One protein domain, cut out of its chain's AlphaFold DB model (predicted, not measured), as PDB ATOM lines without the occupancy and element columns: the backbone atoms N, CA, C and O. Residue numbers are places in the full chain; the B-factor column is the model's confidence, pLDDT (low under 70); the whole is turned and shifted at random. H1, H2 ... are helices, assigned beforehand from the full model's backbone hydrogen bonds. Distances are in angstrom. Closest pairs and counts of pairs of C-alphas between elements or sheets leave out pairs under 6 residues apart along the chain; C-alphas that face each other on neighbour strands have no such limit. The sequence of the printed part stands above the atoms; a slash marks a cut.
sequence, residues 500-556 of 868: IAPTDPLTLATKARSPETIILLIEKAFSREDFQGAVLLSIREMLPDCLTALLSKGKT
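Overview. This is residues 500 to 556 of the 868 residues of an uncharacterized protein of Elysia chlorotica (UniProt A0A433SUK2). Four short helices stand side by side in a small bundle, with H1, H2, H4 and H3 at its four corners in that order round it. H1 and H3 run one way, H2 and H4 the other, and residues 523 to 527 cross one end of the bundle from H2 to the diagonally opposite H3. These make two helical hairpins, H1 with H2 and H3 with H4. The printed part has 57 residues, of which 37 are in the named helices H1, H2, H3 and H4 along the chain; with no named strand, the class is all helix. The whole is compact and rounded, with a radius of gyration of the C-alphas of 9.6 A and spans of 24 by 24 by 19 A.

Along the chain. Residues 500 to 504 come before the first helix. H1 is residues 505 to 511, 9.7 A from first to last C-alpha, and begins with C-alpha 505 at (79.549, -35.612, -1.207). H2 is residues 515 to 522, 10.4 A long. H3, residues 528 to 540, is the longest helix by residues and measures 18.2 A, with C-alpha 528 at (85.782, -41.391, -9.359). H4 is residues 544 to 552, 11.7 A long, and ends with C-alpha 552 at (96.441, -31.642, -2.026). Residues 553 to 556 follow it.

Arrangement. H1 and H2, a helical hairpin, touch at a shallow tilt of 17 degrees, opposite ways; their closest C-alphas, those of Leu 506 and Ile 518, are 5.9 A apart. H1 and H3 touch at a shallow tilt of 6 degrees, the same way, with 17 pairs of C-alphas within 8 A; the closest, those of Thr 507 and Ala 534, are 4.1 A apart. H2 and H4 touch at a shallow tilt of 26 degrees, the same way, and their closest C-alphas, those of Pro 515 and Cys 546, are 4.7 A apart. H3 and H4, the other helical hairpin, touch at a shallow tilt of 31 degrees, opposite ways, with the closest C-alphas, those of Ser 538 and Leu 547, at 5.6 A. H1 and H4 are close but not clearly touching: their closest C-alphas, those of Thr 510 and Cys 546, are 6.2 A apart. H2 and H3 are apart. In H1, H2, H3 and H4 every O i to N i+4 pair is within hydrogen-bond range.

Size, cuts and confidence. The two C-alphas farthest apart, those of Ala 525 and Met 542, are 25.2 A apart. The printed part has no cut, and the links H1 to H2, H2 to H3 and H3 to H4 are tight. The mean pLDDT of the printed part is 90.4; residues 554 and 556 are under 70.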
ATOM      1  N   ILE A 500      72.290 -32.005  -8.329       78.62
ATOM      2  CA  ILE A 500      73.452 -32.754  -7.832       78.62
ATOM      3  C   ILE A 500      72.923 -33.963  -7.060       78.62
ATOM      4  O   ILE A 500      72.039 -33.812  -6.212       78.62
ATOM      5  N   ALA A 501      73.444 -35.157  -7.342       79.06
ATOM      6  CA  ALA A 501      73.007 -36.355  -6.644       79.06
ATOM      7  C   ALA A 501      73.442 -36.310  -5.162       79.06
ATOM      8  O   ALA A 501      74.555 -35.877  -4.858       79.06
ATOM      9  N   PRO A 502      72.612 -36.794  -4.217       78.19
ATOM     10  CA  PRO A 502      73.000 -36.896  -2.806       78.19
ATOM     11  C   PRO A 502      74.155 -37.887  -2.573       78.19
ATOM     12  O   PRO A 502      74.758 -37.898  -1.509       78.19
ATOM     13  N   THR A 503      74.480 -38.718  -3.568       83.75
ATOM     14  CA  THR A 503      75.596 -39.674  -3.551       83.75
ATOM     15  C   THR A 503      76.972 -39.046  -3.763       83.75
ATOM     16  O   THR A 503      77.961 -39.768  -3.651       83.75
ATOM     17  N   ASP A 504      77.039 -37.741  -4.052       89.69
ATOM     18  CA  ASP A 504      78.239 -37.058  -4.550       89.69
ATOM     19  C   ASP A 504      78.750 -36.022  -3.513       89.69
ATOM     20  O   ASP A 504      78.620 -34.800  -3.696       89.69
ATOM     21  N   PRO A 505      79.267 -36.475  -2.350       89.69
ATOM     22  CA  PRO A 505      79.549 -35.612  -1.207       89.69
ATOM     23  C   PRO A 505      80.676 -34.600  -1.458       89.69
ATOM     24  O   PRO A 505      80.614 -33.501  -0.902       89.69
ATOM     25  N   LEU A 506      81.683 -34.903  -2.289       92.94
ATOM     26  CA  LEU A 506      82.744 -33.941  -2.625       92.94
ATOM     27  C   LEU A 506      82.221 -32.825  -3.528       92.94
ATOM     28  O   LEU A 506      82.578 -31.657  -3.344       92.94
ATOM     29  N   THR A 507      81.344 -33.157  -4.473       92.31
ATOM     30  CA  THR A 507      80.682 -32.193  -5.354       92.31
ATOM     31  C   THR A 507      79.773 -31.269  -4.543       92.31
ATOM     32  O   THR A 507      79.812 -30.049  -4.723       92.31
ATOM     33  N   LEU A 508      79.025 -31.810  -3.574       88.69
ATOM     34  CA  LEU A 508      78.219 -31.020  -2.635       88.69
ATOM     35  C   LEU A 508      79.088 -30.128  -1.729       88.69
ATOM     36  O   LEU A 508      78.799 -28.937  -1.595       88.69
ATOM     37  N   ALA A 509      80.182 -30.647  -1.162       91.88
ATOM     38  CA  ALA A 509      81.122 -29.870  -0.345       91.88
ATOM     39  C   ALA A 509      81.779 -28.722  -1.135       91.88
ATOM     40  O   ALA A 509      81.876 -27.595  -0.646       91.88
ATOM     41  N   THR A 510      82.137 -28.984  -2.395       93.00
ATOM     42  CA  THR A 510      82.650 -27.976  -3.333       93.00
ATOM     43  C   THR A 510      81.591 -26.925  -3.657       93.00
ATOM     44  O   THR A 510      81.882 -25.730  -3.634       93.00
ATOM     45  N   LYS A 511      80.329 -27.326  -3.882       90.06
ATOM     46  CA  LYS A 511      79.227 -26.373  -4.104       90.06
ATOM     47  C   LYS A 511      78.962 -25.495  -2.878       90.06
ATOM     48  O   LYS A 511      78.580 -24.336  -3.034       90.06
ATOM     49  N   ALA A 512      79.198 -26.026  -1.679       85.69
ATOM     50  CA  ALA A 512      79.129 -25.298  -0.415       85.69
ATOM     51  C   ALA A 512      80.374 -24.440  -0.106       85.69
ATOM     52  O   ALA A 512      80.349 -23.693   0.869       85.69
ATOM     53  N   ARG A 513      81.425 -24.506  -0.940       92.38
ATOM     54  CA  ARG A 513      82.681 -23.740  -0.826       92.38
ATOM     55  C   ARG A 513      83.436 -23.934   0.500       92.38
ATOM     56  O   ARG A 513      84.033 -22.986   0.997       92.38
ATOM     57  N   SER A 514      83.418 -25.141   1.076       91.94
ATOM     58  CA  SER A 514      84.214 -25.464   2.274       91.94
ATOM     59  C   SER A 514      85.377 -26.402   1.920       91.94
ATOM     60  O   SER A 514      85.158 -27.612   1.771       91.94
ATOM     61  N   PRO A 515      86.616 -25.887   1.787       93.56
ATOM     62  CA  PRO A 515      87.793 -26.718   1.538       93.56
ATOM     63  C   PRO A 515      88.100 -27.661   2.712       93.56
ATOM     64  O   PRO A 515      88.591 -28.765   2.497       93.56
ATOM     65  N   GLU A 516      87.734 -27.299   3.943       91.75
ATOM     66  CA  GLU A 516      87.878 -28.143   5.139       91.75
ATOM     67  C   GLU A 516      87.007 -29.399   5.022       91.75
ATOM     68  O   GLU A 516      87.447 -30.513   5.310       91.75
ATOM     69  N   THR A 517      85.775 -29.226   4.531       90.31
ATOM     70  CA  THR A 517      84.838 -30.328   4.281       90.31
ATOM     71  C   THR A 517      85.383 -31.271   3.217       90.31
ATOM     72  O   THR A 517      85.319 -32.489   3.375       90.31
ATOM     73  N   ILE A 518      85.965 -30.716   2.153       93.81
ATOM     74  CA  ILE A 518      86.638 -31.481   1.102       93.81
ATOM     75  C   ILE A 518      87.809 -32.285   1.688       93.81
ATOM     76  O   ILE A 518      87.890 -33.487   1.442       93.81
ATOM     77  N   ILE A 519      88.683 -31.671   2.495       92.94
ATOM     78  CA  ILE A 519      89.831 -32.351   3.120       92.94
ATOM     79  C   ILE A 519      89.366 -33.544   3.968       92.94
ATOM     80  O   ILE A 519      89.897 -34.642   3.800       92.94
ATOM     81  N   LEU A 520      88.342 -33.355   4.810       91.50
ATOM     82  CA  LEU A 520      87.748 -34.412   5.638       91.50
ATOM     83  C   LEU A 520      87.161 -35.547   4.785       91.50
ATOM     84  O   LEU A 520      87.385 -36.727   5.058       91.50
ATOM     85  N   LEU A 521      86.404 -35.209   3.740       91.31
ATOM     86  CA  LEU A 521      85.758 -36.199   2.877       91.31
ATOM     87  C   LEU A 521      86.750 -36.967   1.996       91.31
ATOM     88  O   LEU A 521      86.494 -38.129   1.689       91.31
ATOM     89  N   ILE A 522      87.896 -36.382   1.627       91.94
ATOM     90  CA  ILE A 522      88.907 -37.063   0.800       91.94
ATOM     91  C   ILE A 522      89.571 -38.246   1.524       91.94
ATOM     92  O   ILE A 522      90.095 -39.160   0.867       91.94
ATOM     93  N   GLU A 523      89.554 -38.229   2.858       89.19
ATOM     94  CA  GLU A 523      90.025 -39.319   3.720       89.19
ATOM     95  C   GLU A 523      89.009 -40.470   3.818       89.19
ATOM     96  O   GLU A 523      89.393 -41.603   4.109       89.19
ATOM     97  N   LYS A 524      87.732 -40.212   3.502       87.62
ATOM     98  CA  LYS A 524      86.704 -41.243   3.306       87.62
ATOM     99  C   LYS A 524      86.761 -41.806   1.870       87.62
ATOM    100  O   LYS A 524      87.453 -41.292   0.988       87.62
ATOM    101  N   ALA A 525      86.047 -42.906   1.634       84.81
ATOM    102  CA  ALA A 525      85.865 -43.457   0.291       84.81
ATOM    103  C   ALA A 525      84.865 -42.608  -0.514       84.81
ATOM    104  O   ALA A 525      83.844 -42.186   0.025       84.81
ATOM    105  N   PHE A 526      85.154 -42.395  -1.798       89.69
ATOM    106  CA  PHE A 526      84.342 -41.615  -2.739       89.69
ATOM    107  C   PHE A 526      84.428 -42.219  -4.152       89.69
ATOM    108  O   PHE A 526      85.366 -42.967  -4.443       89.69
ATOM    109  N   SER A 527      83.466 -41.909  -5.028       91.88
ATOM    110  CA  SER A 527      83.460 -42.370  -6.426       91.88
ATOM    111  C   SER A 527      84.413 -41.544  -7.306       91.88
ATOM    112  O   SER A 527      84.715 -40.385  -7.009       91.88
ATOM    113  N   ARG A 528      84.913 -42.123  -8.409       90.88
ATOM    114  CA  ARG A 528      85.782 -41.391  -9.359       90.88
ATOM    115  C   ARG A 528      85.015 -40.223  -9.983       90.88
ATOM    116  O   ARG A 528      85.589 -39.164 -10.221       90.88
ATOM    117  N   GLU A 529      83.727 -40.443 -10.199       91.75
ATOM    118  CA  GLU A 529      82.750 -39.551 -10.800       91.75
ATOM    119  C   GLU A 529      82.488 -38.332  -9.902       91.75
ATOM    120  O   GLU A 529      82.571 -37.209 -10.391       91.75
ATOM    121  N   ASP A 530      82.290 -38.519  -8.588       92.94
ATOM    122  CA  ASP A 530      82.139 -37.417  -7.623       92.94
ATOM    123  C   ASP A 530      83.418 -36.570  -7.533       92.94
ATOM    124  O   ASP A 530      83.368 -35.344  -7.569       92.94
ATOM    125  N   PHE A 531      84.598 -37.197  -7.501       93.69
ATOM    126  CA  PHE A 531      85.856 -36.445  -7.472       93.69
ATOM    127  C   PHE A 531      86.103 -35.654  -8.769       93.69
ATOM    128  O   PHE A 531      86.543 -34.505  -8.713       93.69
ATOM    129  N   GLN A 532      85.773 -36.219  -9.937       93.81
ATOM    130  CA  GLN A 532      85.794 -35.485 -11.207       93.81
ATOM    131  C   GLN A 532      84.755 -34.351 -11.230       93.81
ATOM    132  O   GLN A 532      85.081 -33.242 -11.654       93.81
ATOM    133  N   GLY A 533      83.541 -34.596 -10.731       94.25
ATOM    134  CA  GLY A 533      82.479 -33.598 -10.589       94.25
ATOM    135  C   GLY A 533      82.894 -32.424  -9.704       94.25
ATOM    136  O   GLY A 533      82.748 -31.269 -10.105       94.25
ATOM    137  N   ALA A 534      83.505 -32.710  -8.554       95.06
ATOM    138  CA  ALA A 534      84.057 -31.729  -7.628       95.06
ATOM    139  C   ALA A 534      85.174 -30.890  -8.269       95.06
ATOM    140  O   ALA A 534      85.118 -29.659  -8.229       95.06
ATOM    141  N   VAL A 535      86.154 -31.521  -8.932       95.62
ATOM    142  CA  VAL A 535      87.241 -30.800  -9.621       95.62
ATOM    143  C   VAL A 535      86.683 -29.909 -10.734       95.62
ATOM    144  O   VAL A 535      86.979 -28.713 -10.758       95.62
ATOM    145  N   LEU A 536      85.811 -30.434 -11.602       95.31
ATOM    146  CA  LEU A 536      85.193 -29.649 -12.675       95.31
ATOM    147  C   LEU A 536      84.342 -28.494 -12.128       95.31
ATOM    148  O   LEU A 536      84.379 -27.392 -12.675       95.31
ATOM    149  N   LEU A 537      83.601 -28.714 -11.039       94.62
ATOM    150  CA  LEU A 537      82.809 -27.677 -10.381       94.62
ATOM    151  C   LEU A 537      83.696 -26.581  -9.780       94.62
ATOM    152  O   LEU A 537      83.381 -25.406  -9.957       94.62
ATOM    153  N   SER A 538      84.798 -26.947  -9.117       95.94
ATOM    154  CA  SER A 538      85.753 -25.984  -8.550       95.94
ATOM    155  C   SER A 538      86.395 -25.107  -9.629       95.94
ATOM    156  O   SER A 538      86.526 -23.901  -9.436       95.94
ATOM    157  N   ILE A 539      86.693 -25.680 -10.802       96.12
ATOM    158  CA  ILE A 539      87.185 -24.945 -11.970       96.12
ATOM    159  C   ILE A 539      86.096 -24.028 -12.541       96.12
ATOM    160  O   ILE A 539      86.319 -22.833 -12.696       96.12
ATOM    161  N   ARG A 540      84.896 -24.553 -12.807       94.94
ATOM    162  CA  ARG A 540      83.792 -23.791 -13.419       94.94
ATOM    163  C   ARG A 540      83.312 -22.617 -12.557       94.94
ATOM    164  O   ARG A 540      82.847 -21.617 -13.091       94.94
ATOM    165  N   GLU A 541      83.383 -22.746 -11.235       94.06
ATOM    166  CA  GLU A 541      82.982 -21.706 -10.278       94.06
ATOM    167  C   GLU A 541      84.148 -20.806  -9.823       94.06
ATOM    168  O   GLU A 541      83.899 -19.873  -9.061       94.06
ATOM    169  N   MET A 542      85.383 -21.046 -10.284       96.19
ATOM    170  CA  MET A 542      86.613 -20.373  -9.831       96.19
ATOM    171  C   MET A 542      86.787 -20.420  -8.301       96.19
ATOM    172  O   MET A 542      86.680 -19.407  -7.612       96.19
ATOM    173  N   LEU A 543      86.993 -21.625  -7.761       95.81
ATOM    174  CA  LEU A 543      87.147 -21.894  -6.325       95.81
ATOM    175  C   LEU A 543      88.565 -22.424  -6.013       95.81
ATOM    176  O   LEU A 543      88.729 -23.642  -5.867       95.81
ATOM    177  N   PRO A 544      89.583 -21.547  -5.905       96.69
ATOM    178  CA  PRO A 544      90.988 -21.949  -5.771       96.69
ATOM    179  C   PRO A 544      91.257 -22.755  -4.495       96.69
ATOM    180  O   PRO A 544      91.909 -23.798  -4.559       96.69
ATOM    181  N   ASP A 545      90.673 -22.374  -3.357       96.06
ATOM    182  CA  ASP A 545      90.834 -23.114  -2.094       96.06
ATOM    183  C   ASP A 545      90.271 -24.539  -2.184       96.06
ATOM    184  O   ASP A 545      90.885 -25.504  -1.729       96.06
ATOM    185  N   CYS A 546      89.104 -24.691  -2.822       95.75
ATOM    186  CA  CYS A 546      88.463 -25.991  -3.010       95.75
ATOM    187  C   CYS A 546      89.263 -26.871  -3.979       95.75
ATOM    188  O   CYS A 546      89.446 -28.058  -3.715       95.75
ATOM    189  N   LEU A 547      89.787 -26.298  -5.067       96.31
ATOM    190  CA  LEU A 547      90.662 -27.006  -6.002       96.31
ATOM    191  C   LEU A 547      91.979 -27.429  -5.326       96.31
ATOM    192  O   LEU A 547      92.413 -28.571  -5.484       96.31
ATOM    193  N   THR A 548      92.568 -26.554  -4.506       95.94
ATOM    194  CA  THR A 548      93.752 -26.856  -3.686       95.94
ATOM    195  C   THR A 548      93.472 -28.018  -2.736       95.94
ATOM    196  O   THR A 548      94.225 -28.993  -2.713       95.94
ATOM    197  N   ALA A 549      92.355 -27.973  -2.004       95.12
ATOM    198  CA  ALA A 549      91.916 -29.050  -1.122       95.12
ATOM    199  C   ALA A 549      91.768 -30.386  -1.875       95.12
ATOM    200  O   ALA A 549      92.329 -31.393  -1.434       95.12
ATOM    201  N   LEU A 550      91.110 -30.383  -3.044       94.94
ATOM    202  CA  LEU A 550      90.930 -31.560  -3.908       94.94
ATOM    203  C   LEU A 550      92.259 -32.168  -4.388       94.94
ATOM    204  O   LEU A 550      92.424 -33.389  -4.364       94.94
ATOM    205  N   LEU A 551      93.223 -31.339  -4.800       93.75
ATOM    206  CA  LEU A 551      94.492 -31.794  -5.385       93.75
ATOM    207  C   LEU A 551      95.615 -32.045  -4.358       93.75
ATOM    208  O   LEU A 551      96.615 -32.693  -4.699       93.75
ATOM    209  N   SER A 552      95.448 -31.578  -3.113       92.44
ATOM    210  CA  SER A 552      96.441 -31.642  -2.026       92.44
ATOM    211  C   SER A 552      96.920 -33.061  -1.692       92.44
ATOM    212  O   SER A 552      98.114 -33.295  -1.520       92.44
ATOM    213  N   LYS A 553      96.003 -34.037  -1.643       83.69
ATOM    214  CA  LYS A 553      96.285 -35.431  -1.249       83.69
ATOM    215  C   LYS A 553      96.866 -36.290  -2.386       83.69
ATOM    216  O   LYS A 553      97.007 -37.498  -2.221       83.69
ATOM    217  N   GLY A 554      97.191 -35.702  -3.543       68.94
ATOM    218  CA  GLY A 554      97.994 -36.347  -4.593       68.94
ATOM    219  C   GLY A 554      97.378 -37.576  -5.283       68.94
ATOM    220  O   GLY A 554      98.099 -38.293  -5.976       68.94
ATOM    221  N   LYS A 555      96.070 -37.835  -5.119       70.50
ATOM    222  CA  LYS A 555      95.355 -38.906  -5.843       70.50
ATOM    223  C   LYS A 555      95.511 -38.707  -7.364       70.50
ATOM    224  O   LYS A 555      95.649 -37.583  -7.840       70.50
ATOM    225  N   THR A 556      95.559 -39.811  -8.113       61.94
ATOM    226  CA  THR A 556      96.118 -39.907  -9.479       61.94
ATOM    227  C   THR A 556      95.509 -38.931 -10.492       61.94
ATOM    228  O   THR A 556      94.524 -39.245 -11.159       61.94
TER     229      THR A 556